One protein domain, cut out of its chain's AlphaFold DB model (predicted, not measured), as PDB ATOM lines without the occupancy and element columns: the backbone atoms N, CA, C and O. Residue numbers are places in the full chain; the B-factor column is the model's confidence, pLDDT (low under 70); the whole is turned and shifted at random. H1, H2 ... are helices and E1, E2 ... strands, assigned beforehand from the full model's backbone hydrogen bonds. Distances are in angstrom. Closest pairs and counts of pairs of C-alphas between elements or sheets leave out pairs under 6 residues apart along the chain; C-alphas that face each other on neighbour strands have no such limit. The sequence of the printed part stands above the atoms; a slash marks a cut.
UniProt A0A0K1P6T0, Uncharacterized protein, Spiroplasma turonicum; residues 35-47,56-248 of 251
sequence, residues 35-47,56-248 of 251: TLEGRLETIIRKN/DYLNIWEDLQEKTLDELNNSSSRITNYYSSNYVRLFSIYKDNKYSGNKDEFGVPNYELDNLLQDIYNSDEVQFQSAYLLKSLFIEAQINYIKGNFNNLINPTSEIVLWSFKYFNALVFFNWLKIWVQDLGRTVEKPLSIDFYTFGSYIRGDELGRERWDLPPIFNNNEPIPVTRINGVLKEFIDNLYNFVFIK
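Overview. This is residues 35 to 47 and 56 to 248 of the 251 residues of an uncharacterized protein of Spiroplasma turonicum (UniProt A0A0K1P6T0). One very long helix, H2, forms a spine; H3 and H4 run back along it one after the other, and the hairpin of strands E1 and E2 packs on its residues 76 to 92. H1 and H6 pack on H4, H5 packs on H6, and residues 199 to 220 loop out on the side away from H2. The printed part has 206 residues with six named helices and two named strands, in the order H1 H2 H3 H4 H5 E1 E2 H6; the sheet E1 - E2 is antiparallel and the class is mostly helix. It is compact, with a radius of gyration of the C-alphas of 19.5 A, and spans 61 by 43 by 32 A.

Arrangement. H1, residues 36 to 43, touches H4, residues 124 to 146; their closest C-alphas, Ile 43 and Ala 131, are 6.3 A apart. H2, residues 56 to 96, touches H4 at a shallow tilt of 28 degrees, opposite ways, closest at the C-alphas of Leu 72 and Tyr 132, 5.3 A. H2 and H3, residues 110 to 121, form a helical hairpin, closest at the C-alphas of Ile 79 and Ile 120, 7.0 A. H5, residues 156 to 168, touches H6, residues 232 to 248, closest at the C-alphas of Lys 166 and Ile 238, 6.1 A. E1, residues 173 to 181, and E2, residues 186 to 194, form a hairpin, with N 177 and O 190 within hydrogen-bond range at 2.8 A. Every O i to N i+4 pair is within hydrogen-bond range in H1, H3 and H4; the counts are 35 of 37 in H2, 7 of 9 in H5 and 10 of 13 in H6.

Along the chain. H2 measures 62.9 A from C-alpha 56 at (114.310, 157.858, 115.637) to C-alpha 96 at (175.016, 157.262, 99.349), and H4 33.2 A. H6 ends at C-alpha 248, (117.460, 173.430, 99.211).

Size, cuts and confidence. Residues 48 to 55 are not printed, and C-alphas 47 and 56 are 23.1 A apart across this cut. The links H2 to H3 and E2 to H6 are long. Confidence is under 70 at residues 197, 220 to 221 and 248.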
ATOM      1  N   THR A  35     136.418 146.725  90.065       89.50
ATOM      2  CA  THR A  35     136.706 147.955  89.326       89.50
ATOM      3  C   THR A  35     136.697 149.169  90.255       89.50
ATOM      4  O   THR A  35     136.064 149.171  91.317       89.50
ATOM      5  N   LEU A  36     137.397 150.226  89.839       91.00
ATOM      6  CA  LEU A  36     137.347 151.524  90.502       91.00
ATOM      7  C   LEU A  36     135.890 151.980  90.665       91.00
ATOM      8  O   LEU A  36     135.458 152.262  91.781       91.00
ATOM      9  N   GLU A  37     135.111 151.975  89.580       94.31
ATOM     10  CA  GLU A  37     133.708 152.394  89.572       94.31
ATOM     11  C   GLU A  37     132.859 151.588  90.560       94.31
ATOM     12  O   GLU A  37     132.154 152.176  91.378       94.31
ATOM     13  N   GLY A  38     132.965 150.257  90.541       92.44
ATOM     14  CA  GLY A  38     132.198 149.383  91.427       92.44
ATOM     15  C   GLY A  38     132.473 149.636  92.910       92.44
ATOM     16  O   GLY A  38     131.552 149.682  93.737       92.44
ATOM     17  N   ARG A  39     133.742 149.874  93.258       94.25
ATOM     18  CA  ARG A  39     134.124 150.243  94.627       94.25
ATOM     19  C   ARG A  39     133.614 151.633  94.997       94.25
ATOM     20  O   ARG A  39     133.092 151.791  96.099       94.25
ATOM     21  N   LEU A  40     133.685 152.610  94.094       95.81
ATOM     22  CA  LEU A  40     133.143 153.951  94.333       95.81
ATOM     23  C   LEU A  40     131.631 153.916  94.577       95.81
ATOM     24  O   LEU A  40     131.175 154.480  95.568       95.81
ATOM     25  N   GLU A  41     130.864 153.199  93.749       95.00
ATOM     26  CA  GLU A  41     129.412 153.032  93.926       95.00
ATOM     27  C   GLU A  41     129.052 152.384  95.266       95.00
ATOM     28  O   GLU A  41     128.048 152.749  95.883       95.00
ATOM     29  N   THR A  42     129.885 151.446  95.723       94.12
ATOM     30  CA  THR A  42     129.740 150.808  97.034       94.12
ATOM     31  C   THR A  42     129.994 151.806  98.162       94.12
ATOM     32  O   THR A  42     129.206 151.875  99.104       94.12
ATOM     33  N   ILE A  43     131.050 152.624  98.060       95.88
ATOM     34  CA  ILE A  43     131.378 153.641  99.069       95.88
ATOM     35  C   ILE A  43     130.227 154.640  99.215       95.88
ATOM     36  O   ILE A  43     129.724 154.826 100.323       95.88
ATOM     37  N   ILE A  44     129.756 155.227  98.109       94.94
ATOM     38  CA  ILE A  44     128.656 156.209  98.138       94.94
ATOM     39  C   ILE A  44     127.273 155.574  98.311       94.94
ATOM     40  O   ILE A  44     126.268 156.283  98.278       94.94
ATOM     41  N   ARG A  45     127.203 154.246  98.484       93.50
ATOM     42  CA  ARG A  45     125.952 153.501  98.675       93.50
ATOM     43  C   ARG A  45     124.929 153.761  97.565       93.50
ATOM     44  O   ARG A  45     123.731 153.794  97.821       93.50
ATOM     45  N   LYS A  46     125.385 153.914  96.316       90.06
ATOM     46  CA  LYS A  46     124.532 154.285  95.167       90.06
ATOM     47  C   LYS A  46     123.326 153.356  94.998       90.06
ATOM     48  O   LYS A  46     122.250 153.789  94.610       90.06
ATOM     49  N   ASN A  47     123.532 152.076  95.295       85.31
ATOM     50  CA  ASN A  47     122.548 151.014  95.114       85.31
ATOM     51  C   ASN A  47     121.951 150.516  96.444       85.31
ATOM     52  O   ASN A  47     121.371 149.426  96.461       85.31
ATOM     53  N   ASP A  56     114.288 159.276 115.246       96.69
ATOM     54  CA  ASP A  56     114.310 157.858 115.637       96.69
ATOM     55  C   ASP A  56     115.522 157.101 115.062       96.69
ATOM     56  O   ASP A  56     115.972 156.109 115.635       96.69
ATOM     57  N   TYR A  57     116.088 157.589 113.953       96.56
ATOM     58  CA  TYR A  57     117.231 156.986 113.262       96.56
ATOM     59  C   TYR A  57     118.534 157.775 113.458       96.56
ATOM     60  O   TYR A  57     119.552 157.424 112.858       96.56
ATOM     61  N   LEU A  58     118.545 158.814 114.302       96.75
ATOM     62  CA  LEU A  58     119.713 159.682 114.485       96.75
ATOM     63  C   LEU A  58     120.966 158.899 114.912       96.75
ATOM     64  O   LEU A  58     122.025 159.087 114.321       96.75
ATOM     65  N   ASN A  59     120.834 157.965 115.856       97.38
ATOM     66  CA  ASN A  59     121.964 157.145 116.312       97.38
ATOM     67  C   ASN A  59     122.553 156.290 115.176       97.38
ATOM     68  O   ASN A  59     123.760 156.104 115.098       97.38
ATOM     69  N   ILE A  60     121.715 155.801 114.252       97.50
ATOM     70  CA  ILE A  60     122.185 155.023 113.096       97.50
ATOM     71  C   ILE A  60     123.001 155.917 112.157       97.50
ATOM     72  O   ILE A  60     124.011 155.475 111.610       97.50
ATOM     73  N   TRP A  61     122.586 157.170 111.966       97.69
ATOM     74  CA  TRP A  61     123.358 158.141 111.193       97.69
ATOM     75  C   TRP A  61     124.696 158.480 111.857       97.69
ATOM     76  O   TRP A  61     125.714 158.516 111.168       97.69
ATOM     77  N   GLU A  62     124.717 158.678 113.174       97.81
ATOM     78  CA  GLU A  62     125.946 158.940 113.935       97.81
ATOM     79  C   GLU A  62     126.921 157.746 113.871       97.81
ATOM     80  O   GLU A  62     128.097 157.939 113.562       97.81
ATOM     81  N   ASP A  63     126.425 156.510 113.995       98.00
ATOM     82  CA  ASP A  63     127.224 155.288 113.808       98.00
ATOM     83  C   ASP A  63     127.792 155.170 112.382       98.00
ATOM     84  O   ASP A  63     128.904 154.675 112.164       98.00
ATOM     85  N   LEU A  64     127.013 155.571 111.370       97.19
ATOM     86  CA  LEU A  64     127.481 155.602 109.984       97.19
ATOM     87  C   LEU A  64     128.567 156.659 109.785       97.19
ATOM     88  O   LEU A  64     129.487 156.421 108.994       97.19
ATOM     89  N   GLN A  65     128.474 157.792 110.484       97.62
ATOM     90  CA  GLN A  65     129.477 158.848 110.426       97.62
ATOM     91  C   GLN A  65     130.803 158.366 111.001       97.62
ATOM     92  O   GLN A  65     131.821 158.490 110.327       97.62
ATOM     93  N   GLU A  66     130.793 157.766 112.193       98.06
ATOM     94  CA  GLU A  66     132.002 157.236 112.836       98.06
ATOM     95  C   GLU A  66     132.715 156.226 111.928       98.06
ATOM     96  O   GLU A  66     133.881 156.410 111.578       98.06
ATOM     97  N   LYS A  67     131.976 155.233 111.414       97.69
ATOM     98  CA  LYS A  67     132.522 154.240 110.474       97.69
ATOM     99  C   LYS A  67     133.093 154.882 109.213       97.69
ATOM    100  O   LYS A  67     134.139 154.466 108.728       97.69
ATOM    101  N   THR A  68     132.407 155.883 108.666       97.50
ATOM    102  CA  THR A  68     132.863 156.567 107.449       97.50
ATOM    103  C   THR A  68     134.130 157.383 107.705       97.50
ATOM    104  O   THR A  68     135.019 157.404 106.854       97.50
ATOM    105  N   LEU A  69     134.246 158.027 108.869       96.88
ATOM    106  CA  LEU A  69     135.456 158.745 109.267       96.88
ATOM    107  C   LEU A  69     136.637 157.786 109.462       96.88
ATOM    108  O   LEU A  69     137.744 158.104 109.033       96.88
ATOM    109  N   ASP A  70     136.410 156.593 110.013       97.94
ATOM    110  CA  ASP A  70     137.439 155.553 110.091       97.94
ATOM    111  C   ASP A  70     137.897 155.096 108.701       97.94
ATOM    112  O   ASP A  70     139.098 154.984 108.444       97.94
ATOM    113  N   GLU A  71     136.969 154.862 107.769       97.25
ATOM    114  CA  GLU A  71     137.298 154.518 106.379       97.25
ATOM    115  C   GLU A  71     138.105 155.634 105.689       97.25
ATOM    116  O   GLU A  71     139.125 155.358 105.048       97.25
ATOM    117  N   LEU A  72     137.704 156.895 105.882       95.31
ATOM    118  CA  LEU A  72     138.404 158.073 105.372       95.31
ATOM    119  C   LEU A  72     139.826 158.184 105.943       95.31
ATOM    120  O   LEU A  72     140.786 158.380 105.194       95.31
ATOM    121  N   ASN A  73     139.975 158.020 107.260       95.12
ATOM    122  CA  ASN A  73     141.263 158.064 107.950       95.12
ATOM    123  C   ASN A  73     142.179 156.916 107.514       95.12
ATOM    124  O   ASN A  73     143.379 157.124 107.314       95.12
ATOM    125  N   ASN A  74     141.626 155.720 107.314       95.94
ATOM    126  CA  ASN A  74     142.359 154.571 106.792       95.94
ATOM    127  C   ASN A  74     142.857 154.825 105.365       95.94
ATOM    128  O   ASN A  74     144.012 154.526 105.060       95.94
ATOM    129  N   SER A  75     142.016 155.407 104.510       95.06
ATOM    130  CA  SER A  75     142.388 155.763 103.141       95.06
ATOM    131  C   SER A  75     143.486 156.834 103.109       95.06
ATOM    132  O   SER A  75     144.538 156.638 102.496       95.06
ATOM    133  N   SER A  76     143.321 157.905 103.895       93.94
ATOM    134  CA  SER A  76     144.352 158.931 104.098       93.94
ATOM    135  C   SER A  76     145.668 158.317 104.587       93.94
ATOM    136  O   SER A  76     146.726 158.587 104.023       93.94
ATOM    137  N   SER A  77     145.608 157.406 105.563       94.38
ATOM    138  CA  SER A  77     146.788 156.721 106.106       94.38
ATOM    139  C   SER A  77     147.509 155.860 105.068       94.38
ATOM    140  O   SER A  77     148.733 155.759 105.096       94.38
ATOM    141  N   ARG A  78     146.796 155.236 104.124       95.31
ATOM    142  CA  ARG A  78     147.439 154.489 103.028       95.31
ATOM    143  C   ARG A  78     148.223 155.416 102.108       95.31
ATOM    144  O   ARG A  78     149.369 155.104 101.792       95.31
ATOM    145  N   ILE A  79     147.639 156.558 101.743       94.50
ATOM    146  CA  ILE A  79     148.297 157.580 100.920       94.50
ATOM    147  C   ILE A  79     149.544 158.119 101.639       94.50
ATOM    148  O   ILE A  79     150.636 158.149 101.065       94.50
ATOM    149  N   THR A  80     149.414 158.499 102.915       94.06
ATOM    150  CA  THR A  80     150.528 159.059 103.693       94.06
ATOM    151  C   THR A  80     151.644 158.047 103.931       94.06
ATOM    152  O   THR A  80     152.821 158.400 103.809       94.06
ATOM    153  N   ASN A  81     151.306 156.788 104.225       95.00
ATOM    154  CA  ASN A  81     152.284 155.720 104.410       95.00
ATOM    155  C   ASN A  81     153.015 155.415 103.103       95.00
ATOM    156  O   ASN A  81     154.239 155.302 103.111       95.00
ATOM    157  N   TYR A  82     152.298 155.354 101.977       95.50
ATOM    158  CA  TYR A  82     152.909 155.153 100.665       95.50
ATOM    159  C   TYR A  82     153.928 156.252 100.336       95.50
ATOM    160  O   TYR A  82     155.062 155.939  99.958       95.50
ATOM    161  N   TYR A  83     153.567 157.525 100.549       95.25
ATOM    162  CA  TYR A  83     154.496 158.642 100.362       95.25
ATOM    163  C   TYR A  83     155.699 158.525 101.303       95.25
ATOM    164  O   TYR A  83     156.848 158.563 100.864       95.25
ATOM    165  N   SER A  84     155.448 158.335 102.601       94.94
ATOM    166  CA  SER A  84     156.490 158.328 103.634       94.94
ATOM    167  C   SER A  84     157.495 157.193 103.427       94.94
ATOM    168  O   SER A  84     158.704 157.420 103.483       94.94
ATOM    169  N   SER A  85     157.022 155.980 103.131       95.56
ATOM    170  CA  SER A  85     157.888 154.829 102.860       95.56
ATOM    171  C   SER A  85     158.735 155.031 101.603       95.56
ATOM    172  O   SER A  85     159.928 154.718 101.615       95.56
ATOM    173  N   ASN A  86     158.163 155.591 100.533       96.19
ATOM    174  CA  ASN A  86     158.926 155.883  99.322       96.19
ATOM    175  C   ASN A  86     159.929 157.016  99.526       96.19
ATOM    176  O   ASN A  86     161.056 156.899  99.056       96.19
ATOM    177  N   TYR A  87     159.572 158.057 100.275       95.88
ATOM    178  CA  TYR A  87     160.501 159.125 100.624       95.88
ATOM    179  C   TYR A  87     161.718 158.582 101.387       95.88
ATOM    180  O   TYR A  87     162.853 158.853 101.005       95.88
ATOM    181  N   VAL A  88     161.507 157.746 102.412       95.62
ATOM    182  CA  VAL A  88     162.602 157.111 103.175       95.62
ATOM    183  C   VAL A  88     163.471 156.220 102.278       95.62
ATOM    184  O   VAL A  88     164.701 156.226 102.394       95.62
ATOM    185  N   ARG A  89     162.851 155.480 101.350       95.62
ATOM    186  CA  ARG A  89     163.566 154.663 100.361       95.62
ATOM    187  C   ARG A  89     164.432 155.528  99.444       95.62
ATOM    188  O   ARG A  89     165.609 155.228  99.271       95.62
ATOM    189  N   LEU A  90     163.866 156.592  98.875       95.50
ATOM    190  CA  LEU A  90     164.578 157.529  98.006       95.50
ATOM    191  C   LEU A  90     165.726 158.204  98.759       95.50
ATOM    192  O   LEU A  90     166.857 158.202  98.280       95.50
ATOM    193  N   PHE A  91     165.474 158.685  99.975       95.12
ATOM    194  CA  PHE A  91     166.510 159.214 100.856       95.12
ATOM    195  C   PHE A  91     167.664 158.217 101.037       95.12
ATOM    196  O   PHE A  91     168.823 158.576 100.847       95.12
ATOM    197  N   SER A  92     167.359 156.947 101.317       93.94
ATOM    198  CA  SER A  92     168.377 155.898 101.475       93.94
ATOM    199  C   SER A  92     169.199 155.643 100.207       93.94
ATOM    200  O   SER A  92     170.361 155.272 100.309       93.94
ATOM    201  N   ILE A  93     168.637 155.855  99.014       94.62
ATOM    202  CA  ILE A  93     169.361 155.707  97.741       94.62
ATOM    203  C   ILE A  93     170.310 156.892  97.515       94.62
ATOM    204  O   ILE A  93     171.478 156.704  97.158       94.62
ATOM    205  N   TYR A  94     169.809 158.112  97.721       94.38
ATOM    206  CA  TYR A  94     170.522 159.347  97.384       94.38
ATOM    207  C   TYR A  94     171.444 159.864  98.493       94.38
ATOM    208  O   TYR A  94     172.302 160.706  98.213       94.38
ATOM    209  N   LYS A  95     171.340 159.334  99.723       90.44
ATOM    210  CA  LYS A  95     172.329 159.602 100.780       90.44
ATOM    211  C   LYS A  95     173.719 159.101 100.376       90.44
ATOM    212  O   LYS A  95     174.699 159.825 100.543       90.44
ATOM    213  N   ASP A  96     173.773 157.910  99.777       88.31
ATOM    214  CA  ASP A  96     175.016 157.262  99.349       88.31
ATOM    215  C   ASP A  96     175.405 157.675  97.918       88.31
ATOM    216  O   ASP A  96     176.587 157.776  97.594       88.31
ATOM    217  N   ASN A  97     174.417 157.998  97.074       89.94
ATOM    218  CA  ASN A  97     174.612 158.407  95.681       89.94
ATOM    219  C   ASN A  97     174.168 159.856  95.465       89.94
ATOM    220  O   ASN A  97     173.068 160.125  94.980       89.94
ATOM    221  N   LYS A  98     175.027 160.811  95.832       87.56
ATOM    222  CA  LYS A  98     174.674 162.237  95.808       87.56
ATOM    223  C   LYS A  98     174.271 162.711  94.409       87.56
ATOM    224  O   LYS A  98     175.091 162.754  93.495       87.56
ATOM    225  N   TYR A  99     173.032 163.181  94.287       93.00
ATOM    226  CA  TYR A  99     172.543 163.868  93.095       93.00
ATOM    227  C   TYR A  99     172.980 165.343  93.083       93.00
ATOM    228  O   TYR A  99     172.939 166.038  94.110       93.00
ATOM    229  N   SER A 100     173.420 165.825  91.920       91.50
ATOM    230  CA  SER A 100     173.937 167.185  91.719       91.50
ATOM    231  C   SER A 100     172.900 168.182  91.190       91.50
ATOM    232  O   SER A 100     173.165 169.380  91.216       91.50
ATOM    233  N   GLY A 101     171.743 167.709  90.718       94.31
ATOM    234  CA  GLY A 101     170.677 168.554  90.177       94.31
ATOM    235  C   GLY A 101     169.714 169.098  91.236       94.31
ATOM    236  O   GLY A 101     170.018 169.128  92.431       94.31
ATOM    237  N   ASN A 102     168.531 169.519  90.775       95.62
ATOM    238  CA  ASN A 102     167.481 170.062  91.634       95.62
ATOM    239  C   ASN A 102     166.962 168.999  92.616       95.62
ATOM    240  O   ASN A 102     166.561 167.904  92.208       95.62
ATOM    241  N   LYS A 103     166.980 169.325  93.903       94.19
ATOM    242  CA  LYS A 103     166.713 168.397  95.000       94.19
ATOM    243  C   LYS A 103     166.153 169.137  96.199       94.19
ATOM    244  O   LYS A 103     166.289 170.357  96.301       94.19
ATOM    245  N   ASP A 104     165.567 168.381  97.107       93.19
ATOM    246  CA  ASP A 104     165.126 168.911  98.378       93.19
ATOM    247  C   ASP A 104     166.304 169.181  99.332       93.19
ATOM    248  O   ASP A 104     167.469 168.876  99.055       93.19
ATOM    249  N   GLU A 105     165.997 169.758 100.492       90.12
ATOM    250  CA  GLU A 105     166.988 170.116 101.514       90.12
ATOM    251  C   GLU A 105     167.744 168.915 102.122       90.12
ATOM    252  O   GLU A 105     168.775 169.102 102.771       90.12
ATOM    253  N   PHE A 106     167.274 167.683 101.893       90.75
ATOM    254  CA  PHE A 106     167.886 166.448 102.389       90.75
ATOM    255  C   PHE A 106     168.597 165.650 101.288       90.75
ATOM    256  O   PHE A 106     169.229 164.635 101.577       90.75
ATOM    257  N   GLY A 107     168.564 166.136 100.046       91.75
ATOM    258  CA  GLY A 107     169.303 165.582  98.920       91.75
ATOM    259  C   GLY A 107     168.511 164.644  98.009       91.75
ATOM    260  O   GLY A 107     169.108 164.096  97.083       91.75
ATOM    261  N   VAL A 108     167.202 164.481  98.225       95.12
ATOM    262  CA  VAL A 108     166.332 163.684  97.349       95.12
ATOM    263  C   VAL A 108     165.986 164.505  96.100       95.12
ATOM    264  O   VAL A 108     165.519 165.636  96.246       95.12
ATOM    265  N   PRO A 109     166.211 163.996  94.874       96.69
ATOM    266  CA  PRO A 109     165.901 164.739  93.656       96.69
ATOM    267  C   PRO A 109     164.419 165.091  93.556       96.69
ATOM    268  O   PRO A 109     163.560 164.241  93.784       96.69
ATOM    269  N   ASN A 110     164.114 166.319  93.135       95.25
ATOM    270  CA  ASN A 110     162.721 166.765  93.053       95.25
ATOM    271  C   ASN A 110     161.921 165.969  92.018       95.25
ATOM    272  O   ASN A 110     160.772 165.655  92.281       95.25
ATOM    273  N   TYR A 111     162.536 165.537  90.912       95.75
ATOM    274  CA  TYR A 111     161.833 164.739  89.902       95.75
ATOM    275  C   TYR A 111     161.355 163.373  90.443       95.75
ATOM    276  O   TYR A 111     160.333 162.866  89.997       95.75
ATOM    277  N   GLU A 112     162.063 162.772  91.411       96.38
ATOM    278  CA  GLU A 112     161.624 161.530  92.070       96.38
ATOM    279  C   GLU A 112     160.419 161.793  92.978       96.38
ATOM    280  O   GLU A 112     159.492 160.987  93.047       96.38
ATOM    281  N   LEU A 113     160.424 162.940  93.666       94.12
ATOM    282  CA  LEU A 113     159.299 163.379  94.488       94.12
ATOM    283  C   LEU A 113     158.084 163.716  93.620       94.12
ATOM    284  O   LEU A 113     156.973 163.336  93.971       94.12
ATOM    285  N   ASP A 114     158.297 164.361  92.474       92.94
ATOM    286  CA  ASP A 114     157.248 164.677  91.508       92.94
ATOM    287  C   ASP A 114     156.638 163.394  90.928       92.94
ATOM    288  O   ASP A 114     155.417 163.278  90.864       92.94
ATOM    289  N   ASN A 115     157.458 162.394  90.585       94.56
ATOM    290  CA  ASN A 115     156.972 161.081  90.150       94.56
ATOM    291  C   ASN A 115     156.147 160.392  91.244       94.56
ATOM    292  O   ASN A 115     155.051 159.910  90.973       94.56
ATOM    293  N   LEU A 116     156.629 160.403  92.490       94.12
ATOM    294  CA  LEU A 116     155.898 159.845  93.630       94.12
ATOM    295  C   LEU A 116     154.539 160.536  93.838       94.12
ATOM    296  O   LEU A 116     153.550 159.880  94.163       94.12
ATOM    297  N   LEU A 117     154.485 161.856  93.658       91.62
ATOM    298  CA  LEU A 117     153.237 162.613  93.705       91.62
ATOM    299  C   LEU A 117     152.305 162.207  92.560       91.62
ATOM    300  O   LEU A 117     151.138 161.923  92.814       91.62
ATOM    301  N   GLN A 118     152.813 162.098  91.331       90.75
ATOM    302  CA  GLN A 118     152.026 161.634  90.185       90.75
ATOM    303  C   GLN A 118     151.472 160.219  90.387       90.75
ATOM    304  O   GLN A 118     150.315 159.972  90.048       90.75
ATOM    305  N   ASP A 119     152.237 159.307  90.988       92.75
ATOM    306  CA  ASP A 119     151.761 157.958  91.316       92.75
ATOM    307  C   ASP A 119     150.567 158.004  92.283       92.75
ATOM    308  O   ASP A 119     149.578 157.296  92.093       92.75
ATOM    309  N   ILE A 120     150.615 158.883  93.291       92.62
ATOM    310  CA  ILE A 120     149.494 159.098  94.218       92.62
ATOM    311  C   ILE A 120     148.294 159.701  93.486       92.62
ATOM    312  O   ILE A 120     147.169 159.233  93.667       92.62
ATOM    313  N   TYR A 121     148.516 160.722  92.656       89.12
ATOM    314  CA  TYR A 121     147.452 161.451  91.957       89.12
ATOM    315  C   TYR A 121     146.679 160.572  90.970       89.12
ATOM    316  O   TYR A 121     145.483 160.781  90.760       89.12
ATOM    317  N   ASN A 122     147.359 159.576  90.400       87.81
ATOM    318  CA  ASN A 122     146.792 158.605  89.468       87.81
ATOM    319  C   ASN A 122     146.317 157.310  90.152       87.81
ATOM    320  O   ASN A 122     145.907 156.376  89.465       87.81
ATOM    321  N   SER A 123     146.379 157.225  91.484       91.31
ATOM    322  CA  SER A 123     145.978 156.025  92.221       91.31
ATOM    323  C   SER A 123     144.463 155.938  92.439       91.31
ATOM    324  O   SER A 123     143.777 156.939  92.634       91.31
ATOM    325  N   ASP A 124     143.934 154.718  92.519       93.25
ATOM    326  CA  ASP A 124     142.537 154.506  92.917       93.25
ATOM    327  C   ASP A 124     142.268 154.969  94.361       93.25
ATOM    328  O   ASP A 124     141.157 155.370  94.705       93.25
ATOM    329  N   GLU A 125     143.283 154.939  95.230       93.38
ATOM    330  CA  GLU A 125     143.130 155.264  96.651       93.38
ATOM    331  C   GLU A 125     142.746 156.735  96.869       93.38
ATOM    332  O   GLU A 125     141.929 157.011  97.745       93.38
ATOM    333  N   VAL A 126     143.230 157.674  96.042       92.50
ATOM    334  CA  VAL A 126     142.786 159.079  96.138       92.50
ATOM    335  C   VAL A 126     141.316 159.250  95.721       92.50
ATOM    336  O   VAL A 126     140.592 160.060  96.303       92.50
ATOM    337  N   GLN A 127     140.828 158.431  94.784       93.75
ATOM    338  CA  GLN A 127     139.411 158.411  94.406       93.75
ATOM    339  C   GLN A 127     138.552 157.828  95.538       93.75
ATOM    340  O   GLN A 127     137.495 158.377  95.855       93.75
ATOM    341  N   PHE A 128     139.016 156.755  96.194       95.25
ATOM    342  CA  PHE A 128     138.336 156.187  97.364       95.25
ATOM    343  C   PHE A 128     138.286 157.182  98.524       95.25
ATOM    344  O   PHE A 128     137.215 157.379  99.095       95.25
ATOM    345  N   GLN A 129     139.396 157.863  98.821       95.31
ATOM    346  CA  GLN A 129     139.454 158.917  99.833       95.31
ATOM    347  C   GLN A 129     138.394 159.996  99.569       95.31
ATOM    348  O   GLN A 129     137.650 160.365 100.480       95.31
ATOM    349  N   SER A 130     138.270 160.456  98.323       94.12
ATOM    350  CA  SER A 130     137.289 161.480  97.954       94.12
ATOM    351  C   SER A 130     135.847 160.976  98.027       94.12
ATOM    352  O   SER A 130     134.964 161.710  98.470       94.12
ATOM    353  N   ALA A 131     135.593 159.711  97.685       96.12
ATOM    354  CA  ALA A 131     134.280 159.098  97.869       96.12
ATOM    355  C   ALA A 131     133.896 158.974  99.354       96.12
ATOM    356  O   ALA A 131     132.757 159.275  99.716       96.12
ATOM    357  N   TYR A 132     134.835 158.587 100.226       97.06
ATOM    358  CA  TYR A 132     134.604 158.545 101.674       97.06
ATOM    359  C   TYR A 132     134.356 159.940 102.253       97.06
ATOM    360  O   TYR A 132     133.469 160.105 103.090       97.06
ATOM    361  N   LEU A 133     135.074 160.952 101.763       95.94
ATOM    362  CA  LEU A 133     134.851 162.341 102.147       95.94
ATOM    363  C   LEU A 133     133.449 162.812 101.741       95.94
ATOM    364  O   LEU A 133     132.707 163.301 102.585       95.94
ATOM    365  N   LEU A 134     133.035 162.584 100.491       96.50
ATOM    366  CA  LEU A 134     131.682 162.903 100.018       96.50
ATOM    367  C   LEU A 134     130.596 162.199 100.840       96.50
ATOM    368  O   LEU A 134     129.606 162.823 101.223       96.50
ATOM    369  N   LYS A 135     130.786 160.910 101.133       97.31
ATOM    370  CA  LYS A 135     129.884 160.125 101.984       97.31
ATOM    371  C   LYS A 135     129.779 160.733 103.386       97.31
ATOM    372  O   LYS A 135     128.672 160.861 103.900       97.31
ATOM    373  N   SER A 136     130.906 161.138 103.973       97.69
ATOM    374  CA  SER A 136     130.954 161.778 105.292       97.69
ATOM    375  C   SER A 136     130.207 163.110 105.305       97.69
ATOM    376  O   SER A 136     129.377 163.333 106.181       97.69
ATOM    377  N   LEU A 137     130.423 163.960 104.297       97.44
ATOM    378  CA  LEU A 137     129.719 165.239 104.167       97.44
ATOM    379  C   LEU A 137     128.208 165.046 103.996       97.44
ATOM    380  O   LEU A 137     127.419 165.798 104.560       97.44
ATOM    381  N   PHE A 138     127.792 164.023 103.247       97.38
ATOM    382  CA  PHE A 138     126.378 163.687 103.118       97.38
ATOM    383  C   PHE A 138     125.767 163.245 104.448       97.38
ATOM    384  O   PHE A 138     124.710 163.745 104.821       97.38
ATOM    385  N   ILE A 139     126.429 162.346 105.179       98.00
ATOM    386  CA  ILE A 139     125.957 161.882 106.489       98.00
ATOM    387  C   ILE A 139     125.896 163.045 107.490       98.00
ATOM    388  O   ILE A 139     124.884 163.205 108.171       98.00
ATOM    389  N   GLU A 140     126.929 163.888 107.542       97.81
ATOM    390  CA  GLU A 140     126.962 165.095 108.375       97.81
ATOM    391  C   GLU A 140     125.774 166.019 108.066       97.81
ATOM    392  O   GLU A 140     125.060 166.437 108.981       97.81
ATOM    393  N   ALA A 141     125.496 166.252 106.779       97.19
ATOM    394  CA  ALA A 141     124.354 167.042 106.340       97.19
ATOM    395  C   ALA A 141     123.014 166.453 106.798       97.19
ATOM    396  O   ALA A 141     122.146 167.198 107.252       97.19
ATOM    397  N   GLN A 142     122.840 165.128 106.742       96.88
ATOM    398  CA  GLN A 142     121.619 164.479 107.236       96.88
ATOM    399  C   GLN A 142     121.480 164.588 108.758       96.88
ATOM    400  O   GLN A 142     120.404 164.925 109.248       96.88
ATOM    401  N   ILE A 143     122.566 164.376 109.509       97.44
ATOM    402  CA  ILE A 143     122.584 164.537 110.972       97.44
ATOM    403  C   ILE A 143     122.180 165.962 111.355       97.44
ATOM    404  O   ILE A 143     121.315 166.155 112.211       97.44
ATOM    405  N   ASN A 144     122.785 166.965 110.717       96.69
ATOM    406  CA  ASN A 144     122.487 168.366 110.990       96.69
ATOM    407  C   ASN A 144     121.057 168.736 110.591       96.69
ATOM    408  O   ASN A 144     120.393 169.450 111.340       96.69
ATOM    409  N   TYR A 145     120.545 168.199 109.484       95.62
ATOM    410  CA  TYR A 145     119.150 168.373 109.094       95.62
ATOM    411  C   TYR A 145     118.185 167.785 110.136       95.62
ATOM    412  O   TYR A 145     117.278 168.484 110.585       95.62
ATOM    413  N   ILE A 146     118.415 166.545 110.588       95.88
ATOM    414  CA  ILE A 146     117.613 165.893 111.641       95.88
ATOM    415  C   ILE A 146     117.642 166.723 112.930       95.88
ATOM    416  O   ILE A 146     116.608 166.902 113.563       95.88
ATOM    417  N   LYS A 147     118.807 167.272 113.295       95.19
ATOM    418  CA  LYS A 147     118.990 168.121 114.483       95.19
ATOM    419  C   LYS A 147     118.397 169.534 114.348       95.19
ATOM    420  O   LYS A 147     118.391 170.263 115.337       95.19
ATOM    421  N   GLY A 148     117.915 169.931 113.167       91.88
ATOM    422  CA  GLY A 148     117.369 171.268 112.901       91.88
ATOM    423  C   GLY A 148     118.415 172.354 112.604       91.88
ATOM    424  O   GLY A 148     118.089 173.541 112.597       91.88
ATOM    425  N   ASN A 149     119.670 171.982 112.337       90.56
ATOM    426  CA  ASN A 149     120.788 172.890 112.052       90.56
ATOM    427  C   ASN A 149     120.828 173.329 110.572       90.56
ATOM    428  O   ASN A 149     121.858 173.225 109.909       90.56
ATOM    429  N   PHE A 150     119.722 173.839 110.029       86.56
ATOM    430  CA  PHE A 150     119.585 174.113 108.587       86.56
ATOM    431  C   PHE A 150     120.574 175.153 108.032       86.56
ATOM    432  O   PHE A 150     120.894 175.142 106.850       86.56
ATOM    433  N   ASN A 151     121.103 176.045 108.866       82.12
ATOM    434  CA  ASN A 151     122.054 177.057 108.396       82.12
ATOM    435  C   ASN A 151     123.481 176.517 108.219       82.12
ATOM    436  O   ASN A 151     124.260 177.144 107.516       82.12
ATOM    437  N   ASN A 152     123.810 175.378 108.841       86.88
ATOM    438  CA  ASN A 152     125.144 174.775 108.830       86.88
ATOM    439  C   ASN A 152     124.999 173.253 108.693       86.88
ATOM    440  O   ASN A 152     125.088 172.522 109.681       86.88
ATOM    441  N   LEU A 153     124.720 172.772 107.478       93.56
ATOM    442  CA  LEU A 153     124.581 171.331 107.244       93.56
ATOM    443  C   LEU A 153     125.924 170.600 107.259       93.56
ATOM    444  O   LEU A 153     125.969 169.443 107.661       93.56
ATOM    445  N   ILE A 154     127.007 171.262 106.872       95.19
ATOM    446  CA  ILE A 154     128.363 170.712 106.946       95.19
ATOM    447  C   ILE A 154     129.299 171.718 107.608       95.19
ATOM    448  O   ILE A 154     128.987 172.908 107.697       95.19
ATOM    449  N   ASN A 155     130.462 171.249 108.044       90.94
ATOM    450  CA  ASN A 155     131.534 172.108 108.519       90.94
ATOM    451  C   ASN A 155     131.896 173.163 107.449       90.94
ATOM    452  O   ASN A 155     132.215 172.777 106.320       90.94
ATOM    453  N   PRO A 156     131.928 174.468 107.789       87.44
ATOM    454  CA  PRO A 156     132.326 175.528 106.862       87.44
ATOM    455  C   PRO A 156     133.679 175.293 106.176       87.44
ATOM    456  O   PRO A 156     133.857 175.635 105.010       87.44
ATOM    457  N   THR A 157     134.640 174.640 106.844       86.56
ATOM    458  CA  THR A 157     135.942 174.329 106.222       86.56
ATOM    459  C   THR A 157     135.845 173.267 105.124       86.56
ATOM    460  O   THR A 157     136.770 173.127 104.328       86.56
ATOM    461  N   SER A 158     134.743 172.518 105.070       90.75
ATOM    462  CA  SER A 158     134.463 171.502 104.054       90.75
ATOM    463  C   SER A 158     133.645 172.037 102.874       90.75
ATOM    464  O   SER A 158     133.507 171.346 101.863       90.75
ATOM    465  N   GLU A 159     133.123 173.264 102.950       91.38
ATOM    466  CA  GLU A 159     132.339 173.866 101.865       91.38
ATOM    467  C   GLU A 159     133.183 174.050 100.598       91.38
ATOM    468  O   GLU A 159     132.732 173.701  99.506       91.38
ATOM    469  N   ILE A 160     134.447 174.476 100.748       88.81
ATOM    470  CA  ILE A 160     135.416 174.568  99.643       88.81
ATOM    471  C   ILE A 160     135.627 173.227  98.946       88.81
ATOM    472  O   ILE A 160     135.752 173.178  97.724       88.81
ATOM    473  N   VAL A 161     135.652 172.132  99.706       91.00
ATOM    474  CA  VAL A 161     135.872 170.788  99.171       91.00
ATOM    475  C   VAL A 161     134.694 170.395  98.284       91.00
ATOM    476  O   VAL A 161     134.886 170.046  97.120       91.00
ATOM    477  N   LEU A 162     133.467 170.508  98.802       93.62
ATOM    478  CA  LEU A 162     132.256 170.179  98.049       93.62
ATOM    479  C   LEU A 162     132.081 171.082  96.820       93.62
ATOM    480  O   LEU A 162     131.707 170.611  95.745       93.62
ATOM    481  N   TRP A 163     132.400 172.369  96.955       92.38
ATOM    482  CA  TRP A 163     132.403 173.323  95.852       92.38
ATOM    483  C   TRP A 163     133.437 172.971  94.772       92.38
ATOM    484  O   TRP A 163     133.123 172.991  93.580       92.38
ATOM    485  N   SER A 164     134.643 172.565  95.178       90.56
ATOM    486  CA  SER A 164     135.708 172.147  94.258       90.56
ATOM    487  C   SER A 164     135.341 170.864  93.514       90.56
ATOM    488  O   SER A 164     135.539 170.771  92.299       90.56
ATOM    489  N   PHE A 165     134.719 169.908  94.213       92.25
ATOM    490  CA  PHE A 165     134.168 168.710  93.590       92.25
ATOM    491  C   PHE A 165     133.103 169.058  92.540       92.25
ATOM    492  O   PHE A 165     133.137 168.528  91.428       92.25
ATOM    493  N   LYS A 166     132.187 169.978  92.869       93.50
ATOM    494  CA  LYS A 166     131.067 170.383  92.009       93.50
ATOM    495  C   LYS A 166     131.512 171.090  90.729       93.50
ATOM    496  O   LYS A 166     131.001 170.768  89.656       93.50
ATOM    497  N   TYR A 167     132.399 172.077  90.840       91.25
ATOM    498  CA  TYR A 167     132.683 172.990  89.728       91.25
ATOM    499  C   TYR A 167     133.966 172.685  88.970       91.25
ATOM    500  O   TYR A 167     134.017 172.964  87.779       91.25
ATOM    501  N   PHE A 168     134.966 172.082  89.614       88.62
ATOM    502  CA  PHE A 168     136.249 171.787  88.966       88.62
ATOM    503  C   PHE A 168     136.486 170.298  88.748       88.62
ATOM    504  O   PHE A 168     137.478 169.925  88.125       88.62
ATOM    505  N   ASN A 169     135.581 169.439  89.237       87.56
ATOM    506  CA  ASN A 169     135.744 167.987  89.197       87.56
ATOM    507  C   ASN A 169     137.111 167.556  89.763       87.56
ATOM    508  O   ASN A 169     137.755 166.658  89.220       87.56
ATOM    509  N   ALA A 170     137.569 168.248  90.809       86.44
ATOM    510  CA  ALA A 170     138.927 168.168  91.329       86.44
ATOM    511  C   ALA A 170     138.988 167.371  92.629       86.44
ATOM    512  O   ALA A 170     138.170 167.603  93.517       86.44
ATOM    513  N   LEU A 171     139.974 166.484  92.775       85.88
ATOM    514  CA  LEU A 171     140.214 165.822  94.059       85.88
ATOM    515  C   LEU A 171     140.945 166.777  95.001       85.88
ATOM    516  O   LEU A 171     142.060 167.201  94.716       85.88
ATOM    517  N   VAL A 172     140.331 167.090  96.139       84.81
ATOM    518  CA  VAL A 172     140.925 167.987  97.129       84.81
ATOM    519  C   VAL A 172     141.511 167.168  98.273       84.81
ATOM    520  O   VAL A 172     140.782 166.560  99.056       84.81
ATOM    521  N   PHE A 173     142.836 167.182  98.392       86.44
ATOM    522  CA  PHE A 173     143.547 166.517  99.480       86.44
ATOM    523  C   PHE A 173     144.703 167.387  99.960       86.44
ATOM    524  O   PHE A 173     145.539 167.818  99.170       86.44
ATOM    525  N   PHE A 174     144.784 167.620 101.265       86.94
ATOM    526  CA  PHE A 174     145.922 168.290 101.875       86.94
ATOM    527  C   PHE A 174     146.287 167.602 103.184       86.94
ATOM    528  O   PHE A 174     145.432 167.399 104.045       86.94
ATOM    529  N   ASN A 175     147.562 167.256 103.345       88.62
ATOM    530  CA  ASN A 175     148.085 166.746 104.601       88.62
ATOM    531  C   ASN A 175     149.535 167.198 104.818       88.62
ATOM    532  O   ASN A 175     150.345 167.195 103.891       88.62
ATOM    533  N   TRP A 176     149.873 167.562 106.055       90.12
ATOM    534  CA  TRP A 176     151.240 167.894 106.450       90.12
ATOM    535  C   TRP A 176     151.918 166.654 107.039       90.12
ATOM    536  O   TRP A 176     151.619 166.237 108.160       90.12
ATOM    537  N   LEU A 177     152.821 166.040 106.276       92.88
ATOM    538  CA  LEU A 177     153.466 164.784 106.645       92.88
ATOM    539  C   LEU A 177     154.667 165.028 107.557       92.88
ATOM    540  O   LEU A 177     155.531 165.852 107.257       92.88
ATOM    541  N   LYS A 178     154.749 164.247 108.637       92.38
ATOM    542  CA  LYS A 178     155.904 164.175 109.541       92.38
ATOM    543  C   LYS A 178     156.576 162.816 109.386       92.38
ATOM    544  O   LYS A 178     156.058 161.809 109.861       92.38
ATOM    545  N   ILE A 179     157.723 162.790 108.717       93.81
ATOM    546  CA  ILE A 179     158.435 161.565 108.342       93.81
ATOM    547  C   ILE A 179     159.680 161.434 109.215       93.81
ATOM    548  O   ILE A 179     160.610 162.230 109.108       93.81
ATOM    549  N   TRP A 180     159.722 160.428 110.085       91.25
ATOM    550  CA  TRP A 180     160.929 160.140 110.857       91.25
ATOM    551  C   TRP A 180     161.971 159.440 109.981       91.25
ATOM    552  O   TRP A 180     161.722 158.350 109.466       91.25
ATOM    553  N   VAL A 181     163.151 160.045 109.841       91.56
ATOM    554  CA  VAL A 181     164.279 159.444 109.123       91.56
ATOM    555  C   VAL A 181     165.375 159.143 110.137       91.56
ATOM    556  O   VAL A 181     166.087 160.042 110.584       91.56
ATOM    557  N   GLN A 182     165.513 157.867 110.508       89.38
ATOM    558  CA  GLN A 182     166.439 157.429 111.559       89.38
ATOM    559  C   GLN A 182     167.889 157.848 111.280       89.38
ATOM    560  O   GLN A 182     168.565 158.318 112.189       89.38
ATOM    561  N   ASP A 183     168.340 157.739 110.028       88.00
ATOM    562  CA  ASP A 183     169.684 158.152 109.597       88.00
ATOM    563  C   ASP A 183     169.955 159.654 109.809       88.00
ATOM    564  O   ASP A 183     171.098 160.053 110.018       88.00
ATOM    565  N   LEU A 184     168.917 160.497 109.761       87.81
ATOM    566  CA  LEU A 184     169.042 161.927 110.047       87.81
ATOM    567  C   LEU A 184     168.913 162.239 111.546       87.81
ATOM    568  O   LEU A 184     169.214 163.359 111.955       87.81
ATOM    569  N   GLY A 185     168.414 161.294 112.351       88.94
ATOM    570  CA  GLY A 185     168.068 161.517 113.756       88.94
ATOM    571  C   GLY A 185     166.997 162.594 113.965       88.94
ATOM    572  O   GLY A 185     166.944 163.198 115.036       88.94
ATOM    573  N   ARG A 186     166.177 162.884 112.943       90.25
ATOM    574  CA  ARG A 186     165.154 163.941 112.978       90.25
ATOM    575  C   ARG A 186     163.956 163.632 112.082       90.25
ATOM    576  O   ARG A 186     164.012 162.780 111.195       90.25
ATOM    577  N   THR A 187     162.890 164.392 112.306       92.12
ATOM    578  CA  THR A 187     161.701 164.419 111.454       92.12
ATOM    579  C   THR A 187     161.925 165.339 110.261       92.12
ATOM    580  O   THR A 187     162.400 166.465 110.412       92.12
ATOM    581  N   VAL A 188     161.554 164.851 109.084       92.25
ATOM    582  CA  VAL A 188     161.400 165.615 107.852       92.25
ATOM    583  C   VAL A 188     159.927 165.977 107.699       92.25
ATOM    584  O   VAL A 188     159.061 165.112 107.834       92.25
ATOM    585  N   GLU A 189     159.639 167.244 107.423       92.19
ATOM    586  CA  GLU A 189     158.274 167.719 107.210       92.19
ATOM    587  C   GLU A 189     158.030 167.992 105.723       92.19
ATOM    588  O   GLU A 189     158.830 168.671 105.076       92.19
ATOM    589  N   LYS A 190     156.948 167.438 105.164       90.31
ATOM    590  CA  LYS A 190     156.586 167.610 103.748       90.31
ATOM    591  C   LYS A 190     155.085 167.855 103.587       90.31
ATOM    592  O   LYS A 190     154.295 167.057 104.093       90.31
ATOM    593  N   PRO A 191     154.665 168.896 102.850       88.94
ATOM    594  CA  PRO A 191     153.274 169.028 102.448       88.94
ATOM    595  C   PRO A 191     152.944 168.024 101.340       88.94
ATOM    596  O   PRO A 191     153.660 167.929 100.344       88.94
ATOM    597  N   LEU A 192     151.823 167.325 101.485       87.81
ATOM    598  CA  LEU A 192     151.173 166.579 100.415       87.81
ATOM    599  C   LEU A 192     149.884 167.314 100.049       87.81
ATOM    600  O   LEU A 192     148.944 167.339 100.839       87.81
ATOM    601  N   SER A 193     149.861 167.935  98.872       85.94
ATOM    602  CA  SER A 193     148.742 168.754  98.400       85.94
ATOM    603  C   SER A 193     148.289 168.295  97.019       85.94
ATOM    604  O   SER A 193     149.112 168.130  96.120       85.94
ATOM    605  N   ILE A 194     146.978 168.141  96.852       84.38
ATOM    606  CA  ILE A 194     146.277 167.842  95.602       84.38
ATOM    607  C   ILE A 194     145.192 168.895  95.454       84.38
ATOM    608  O   ILE A 194     144.300 168.966  96.300       84.38
ATOM    609  N   ASP A 195     145.346 169.756  94.446       76.94
ATOM    610  CA  ASP A 195     144.393 170.789  94.016       76.94
ATOM    611  C   ASP A 195     143.841 171.748  95.106       76.94
ATOM    612  O   ASP A 195     143.023 172.610  94.825       76.94
ATOM    613  N   PHE A 196     144.311 171.687  96.356       72.19
ATOM    614  CA  PHE A 196     143.750 172.466  97.468       72.19
ATOM    615  C   PHE A 196     143.956 173.987  97.321       72.19
ATOM    616  O   PHE A 196     143.046 174.770  97.577       72.19
ATOM    617  N   TYR A 197     145.141 174.429  96.883       67.75
ATOM    618  CA  TYR A 197     145.498 175.858  96.821       67.75
ATOM    619  C   TYR A 197     145.208 176.530  95.474       67.75
ATOM    620  O   TYR A 197     145.318 177.751  95.361       67.75
ATOM    621  N   THR A 198     144.855 175.765  94.443       70.56
ATOM    622  CA  THR A 198     144.686 176.291  93.082       70.56
ATOM    623  C   THR A 198     143.349 176.999  92.880       70.56
ATOM    624  O   THR A 198     143.234 177.782  91.940       70.56
ATOM    625  N   PHE A 199     142.361 176.797  93.760       73.38
ATOM    626  CA  PHE A 199     140.990 177.278  93.544       73.38
ATOM    627  C   PHE A 199     140.619 178.598  94.236       73.38
ATOM    628  O   PHE A 199     139.572 179.171  93.930       73.38
ATOM    629  N   GLY A 200     141.463 179.119  95.134       70.75
ATOM    630  CA  GLY A 200     141.116 180.274  95.976       70.75
ATOM    631  C   GLY A 200     140.728 181.545  95.202       70.75
ATOM    632  O   GLY A 200     139.851 182.292  95.621       70.75
ATOM    633  N   SER A 201     141.327 181.778  94.033       78.00
ATOM    634  CA  SER A 201     141.077 182.974  93.216       78.00
ATOM    635  C   SER A 201     139.759 182.958  92.430       78.00
ATOM    636  O   SER A 201     139.402 183.976  91.837       78.00
ATOM    637  N   TYR A 202     139.039 181.832  92.406       85.69
ATOM    638  CA  TYR A 202     137.803 181.671  91.628       85.69
ATOM    639  C   TYR A 202     136.532 181.911  92.454       85.69
ATOM    640  O   TYR A 202     135.427 181.893  91.904       85.69
ATOM    641  N   ILE A 203     136.672 182.113  93.765       86.69
ATOM    642  CA  ILE A 203     135.560 182.214  94.710       86.69
ATOM    643  C   ILE A 203     134.976 183.628  94.691       86.69
ATOM    644  O   ILE A 203     135.699 184.625  94.658       86.69
ATOM    645  N   ARG A 204     133.642 183.725  94.731       87.94
ATOM    646  CA  ARG A 204     132.946 185.012  94.863       87.94
ATOM    647  C   ARG A 204     132.919 185.443  96.321       87.94
ATOM    648  O   ARG A 204     132.613 184.626  97.184       87.94
ATOM    649  N   GLY A 205     133.160 186.725  96.570       86.19
ATOM    650  CA  GLY A 205     132.865 187.359  97.851       86.19
ATOM    651  C   GLY A 205     131.432 187.896  97.898       86.19
ATOM    652  O   GLY A 205     130.881 188.285  96.865       86.19
ATOM    653  N   ASP A 206     130.828 187.941  99.083       87.38
ATOM    654  CA  ASP A 206     129.691 188.825  99.350       87.38
ATOM    655  C   ASP A 206     130.144 190.284  99.562       87.38
ATOM    656  O   ASP A 206     131.322 190.618  99.435       87.38
ATOM    657  N   GLU A 207     129.204 191.172  99.893       88.06
ATOM    658  CA  GLU A 207     129.480 192.593 100.165       88.06
ATOM    659  C   GLU A 207     130.449 192.818 101.342       88.06
ATOM    660  O   GLU A 207     131.045 193.887 101.455       88.06
ATOM    661  N   LEU A 208     130.628 191.812 102.205       87.81
ATOM    662  CA  LEU A 208     131.548 191.818 103.343       87.81
ATOM    663  C   LEU A 208     132.856 191.064 103.041       87.81
ATOM    664  O   LEU A 208     133.690 190.912 103.932       87.81
ATOM    665  N   GLY A 209     133.044 190.593 101.804       81.12
ATOM    666  CA  GLY A 209     134.222 189.847 101.371       81.12
ATOM    667  C   GLY A 209     134.255 188.382 101.813       81.12
ATOM    668  O   GLY A 209     135.301 187.754 101.682       81.12
ATOM    669  N   ARG A 210     133.147 187.828 102.324       85.44
ATOM    670  CA  ARG A 210     133.064 186.414 102.728       85.44
ATOM    671  C   ARG A 210     132.821 185.517 101.525       85.44
ATOM    672  O   ARG A 210     132.045 185.877 100.638       85.44
ATOM    673  N   GLU A 211     133.438 184.345 101.522       88.38
ATOM    674  CA  GLU A 211     133.316 183.367 100.448       88.38
ATOM    675  C   GLU A 211     131.867 182.895 100.248       88.38
ATOM    676  O   GLU A 211     131.133 182.608 101.195       88.38
ATOM    677  N   ARG A 212     131.448 182.799  98.984       89.88
ATOM    678  CA  ARG A 212     130.111 182.360  98.569       89.88
ATOM    679  C   ARG A 212     130.180 181.029  97.831       89.88
ATOM    680  O   ARG A 212     130.165 180.980  96.602       89.88
ATOM    681  N   TRP A 213     130.228 179.950  98.607       89.75
ATOM    682  CA  TRP A 213     130.276 178.561  98.124       89.75
ATOM    683  C   TRP A 213     128.976 178.085  97.463       89.75
ATOM    684  O   TRP A 213     128.963 177.109  96.720       89.75
ATOM    685  N   ASP A 214     127.877 178.802  97.679       88.94
ATOM    686  CA  ASP A 214     126.584 178.578  97.029       88.94
ATOM    687  C   ASP A 214     126.509 179.139  95.598       88.94
ATOM    688  O   ASP A 214     125.488 178.996  94.926       88.94
ATOM    689  N   LEU A 215     127.560 179.827  95.142       90.75
ATOM    690  CA  LEU A 215     127.627 180.438  93.821       90.75
ATOM    691  C   LEU A 215     128.665 179.734  92.937       90.75
ATOM    692  O   LEU A 215     129.685 179.247  93.430       90.75
ATOM    693  N   PRO A 216     128.457 179.723  91.608       90.62
ATOM    694  CA  PRO A 216     129.462 179.224  90.683       90.62
ATOM    695  C   PRO A 216     130.718 180.114  90.686       90.62
ATOM    696  O   PRO A 216     130.625 181.319  90.970       90.62
ATOM    697  N   PRO A 217     131.881 179.557  90.304       89.75
ATOM    698  CA  PRO A 217     133.127 180.310  90.203       89.75
ATOM    699  C   PRO A 217     133.041 181.504  89.243       89.75
ATOM    700  O   PRO A 217     132.145 181.617  88.397       89.75
ATOM    701  N   ILE A 218     133.992 182.426  89.388       88.06
ATOM    702  CA  ILE A 218     134.248 183.488  88.411       88.06
ATOM    703  C   ILE A 218     135.449 183.070  87.572       88.06
ATOM    704  O   ILE A 218     136.556 182.917  88.082       88.06
ATOM    705  N   PHE A 219     135.237 182.915  86.269       80.56
ATOM    706  CA  PHE A 219     136.310 182.617  85.333       80.56
ATOM    707  C   PHE A 219     136.925 183.918  84.823       80.56
ATOM    708  O   PHE A 219     136.321 184.625  84.022       80.56
ATOM    709  N   ASN A 220     138.133 184.228  85.297       68.31
ATOM    710  CA  ASN A 220     138.828 185.460  84.927       68.31
ATOM    711  C   ASN A 220     139.687 185.341  83.664       68.31
ATOM    712  O   ASN A 220     140.207 186.373  83.273       68.31
ATOM    713  N   ASN A 221     139.864 184.145  83.069       58.59
ATOM    714  CA  ASN A 221     140.260 183.903  81.659       58.59
ATOM    715  C   ASN A 221     140.589 182.421  81.364       58.59
ATOM    716  O   ASN A 221     140.498 182.025  80.210       58.59
ATOM    717  N   ASN A 222     140.928 181.600  82.370       70.88
ATOM    718  CA  ASN A 222     141.148 180.152  82.214       70.88
ATOM    719  C   ASN A 222     140.471 179.378  83.352       70.88
ATOM    720  O   ASN A 222     140.582 179.769  84.511       70.88
ATOM    721  N   GLU A 223     139.785 178.288  83.018       73.94
ATOM    722  CA  GLU A 223     139.311 177.305  83.995       73.94
ATOM    723  C   GLU A 223     140.523 176.526  84.538       73.94
ATOM    724  O   GLU A 223     141.380 176.113  83.747       73.94
ATOM    725  N   PRO A 224     140.660 176.358  85.865       76.88
ATOM    726  CA  PRO A 224     141.764 175.603  86.422       76.88
ATOM    727  C   PRO A 224     141.629 174.143  85.991       76.88
ATOM    728  O   PRO A 224     140.553 173.548  86.042       76.88
ATOM    729  N   ILE A 225     142.744 173.566  85.557       82.69
ATOM    730  CA  ILE A 225     142.809 172.153  85.204       82.69
ATOM    731  C   ILE A 225     143.210 171.416  86.481       82.69
ATOM    732  O   ILE A 225     144.323 171.654  86.958       82.69
ATOM    733  N   PRO A 226     142.338 170.565  87.050       83.62
ATOM    734  CA  PRO A 226     142.714 169.788  88.217       83.62
ATOM    735  C   PRO A 226     143.860 168.848  87.856       83.62
ATOM    736  O   PRO A 226     143.894 168.290  86.753       83.62
ATOM    737  N   VAL A 227     144.775 168.656  88.802       83.31
ATOM    738  CA  VAL A 227     145.850 167.668  88.705       83.31
ATOM    739  C   VAL A 227     145.259 166.280  88.477       83.31
ATOM    740  O   VAL A 227     145.781 165.514  87.671       83.31
ATOM    741  N   THR A 228     144.144 165.973  89.142       85.38
ATOM    742  CA  THR A 228     143.433 164.711  88.955       85.38
ATOM    743  C   THR A 228     141.921 164.907  89.009       85.38
ATOM    744  O   THR A 228     141.377 165.671  89.810       85.38
ATOM    745  N   ARG A 229     141.226 164.238  88.086       88.12
ATOM    746  CA  ARG A 229     139.780 164.369  87.906       88.12
ATOM    747  C   ARG A 229     139.048 163.321  88.729       88.12
ATOM    748  O   ARG A 229     139.438 162.156  88.735       88.12
ATOM    749  N   ILE A 230     137.940 163.712  89.347       89.38
ATOM    750  CA  ILE A 230     137.035 162.757  89.991       89.38
ATOM    751  C   ILE A 230     136.437 161.831  88.926       89.38
ATOM    752  O   ILE A 230     136.086 162.274  87.824       89.38
ATOM    753  N   ASN A 231     136.291 160.553  89.271       93.25
ATOM    754  CA  ASN A 231     135.566 159.592  88.451       93.25
ATOM    755  C   ASN A 231     134.100 160.029  88.229       93.25
ATOM    756  O   ASN A 231     133.397 160.441  89.155       93.25
ATOM    757  N   GLY A 232     133.612 159.889  86.992       92.19
ATOM    758  CA  GLY A 232     132.279 160.345  86.590       92.19
ATOM    759  C   GLY A 232     131.118 159.713  87.365       92.19
ATOM    760  O   GLY A 232     130.059 160.332  87.467       92.19
ATOM    761  N   VAL A 233     131.309 158.532  87.965       93.88
ATOM    762  CA  VAL A 233     130.278 157.855  88.767       93.88
ATOM    763  C   VAL A 233     129.870 158.637  90.020       93.88
ATOM    764  O   VAL A 233     128.748 158.492  90.501       93.88
ATOM    765  N   LEU A 234     130.753 159.502  90.525       95.00
ATOM    766  CA  LEU A 234     130.504 160.323  91.710       95.00
ATOM    767  C   LEU A 234     129.713 161.599  91.395       95.00
ATOM    768  O   LEU A 234     129.185 162.227  92.310       95.00
ATOM    769  N   LYS A 235     129.601 161.985  90.118       93.88
ATOM    770  CA  LYS A 235     129.065 163.291  89.710       93.88
ATOM    771  C   LYS A 235     127.635 163.532  90.187       93.88
ATOM    772  O   LYS A 235     127.344 164.583  90.746       93.88
ATOM    773  N   GLU A 236     126.756 162.551  90.012       94.12
ATOM    774  CA  GLU A 236     125.363 162.662  90.459       94.12
ATOM    775  C   GLU A 236     125.272 162.820  91.985       94.12
ATOM    776  O   GLU A 236     124.493 163.627  92.491       94.12
ATOM    777  N   PHE A 237     126.111 162.093  92.725       96.12
ATOM    778  CA  PHE A 237     126.158 162.180  94.182       96.12
ATOM    779  C   PHE A 237     126.657 163.553  94.653       96.12
ATOM    780  O   PHE A 237     126.048 164.155  95.537       96.12
ATOM    781  N   ILE A 238     127.707 164.083  94.014       96.69
ATOM    782  CA  ILE A 238     128.229 165.439  94.249       96.69
ATOM    783  C   ILE A 238     127.141 166.481  93.994       96.69
ATOM    784  O   ILE A 238     126.910 167.349  94.832       96.69
ATOM    785  N   ASP A 239     126.452 166.387  92.856       95.50
ATOM    786  CA  ASP A 239     125.412 167.337  92.466       95.50
ATOM    787  C   ASP A 239     124.250 167.341  93.465       95.50
ATOM    788  O   ASP A 239     123.789 168.409  93.878       95.50
ATOM    789  N   ASN A 240     123.805 166.157  93.890       95.00
ATOM    790  CA  ASN A 240     122.740 166.004  94.875       95.00
ATOM    791  C   ASN A 240     123.136 166.570  96.241       95.00
ATOM    792  O   ASN A 240     122.353 167.309  96.842       95.00
ATOM    793  N   LEU A 241     124.348 166.264  96.711       96.44
ATOM    794  CA  LEU A 241     124.864 166.772  97.978       96.44
ATOM    795  C   LEU A 241     125.034 168.296  97.946       96.44
ATOM    796  O   LEU A 241     124.554 168.977  98.848       96.44
ATOM    797  N   TYR A 242     125.638 168.843  96.889       96.12
ATOM    798  CA  TYR A 242     125.802 170.288  96.706       96.12
ATOM    799  C   TYR A 242     124.453 171.017  96.749       96.12
ATOM    800  O   TYR A 242     124.278 171.988  97.485       96.12
ATOM    801  N   ASN A 243     123.465 170.510  96.006       94.38
ATOM    802  CA  ASN A 243     122.129 171.096  95.981       94.38
ATOM    803  C   ASN A 243     121.434 170.999  97.348       94.38
ATOM    804  O   ASN A 243     120.709 171.918  97.728       94.38
ATOM    805  N   PHE A 244     121.634 169.902  98.081       94.00
ATOM    806  CA  PHE A 244     121.079 169.732  99.421       94.00
ATOM    807  C   PHE A 244     121.688 170.717 100.425       94.00
ATOM    808  O   PHE A 244     120.941 171.384 101.133       94.00
ATOM    809  N   VAL A 245     123.017 170.856 100.430       94.38
ATOM    810  CA  VAL A 245     123.744 171.730 101.362       94.38
ATOM    811  C   VAL A 245     123.466 173.211 101.092       94.38
ATOM    812  O   VAL A 245     123.184 173.955 102.028       94.38
ATOM    813  N   PHE A 246     123.510 173.648  99.827       89.81
ATOM    814  CA  PHE A 246     123.517 175.080  99.499       89.81
ATOM    815  C   PHE A 246     122.212 175.626  98.902       89.81
ATOM    816  O   PHE A 246     121.907 176.804  99.090       89.81
ATOM    817  N   ILE A 247     121.444 174.814  98.162       76.44
ATOM    818  CA  ILE A 247     120.296 175.307  97.372       76.44
ATOM    819  C   ILE A 247     118.959 175.043  98.075       76.44
ATOM    820  O   ILE A 247     118.118 175.937  98.139       76.44
ATOM    821  N   LYS A 248     118.748 173.837  98.618       61.31
ATOM    822  CA  LYS A 248     117.460 173.430  99.211       61.31
ATOM    823  C   LYS A 248     117.149 174.067 100.571       61.31
ATOM    824  O   LYS A 248     115.982 174.128 100.924       61.31
TER     825      LYS A 248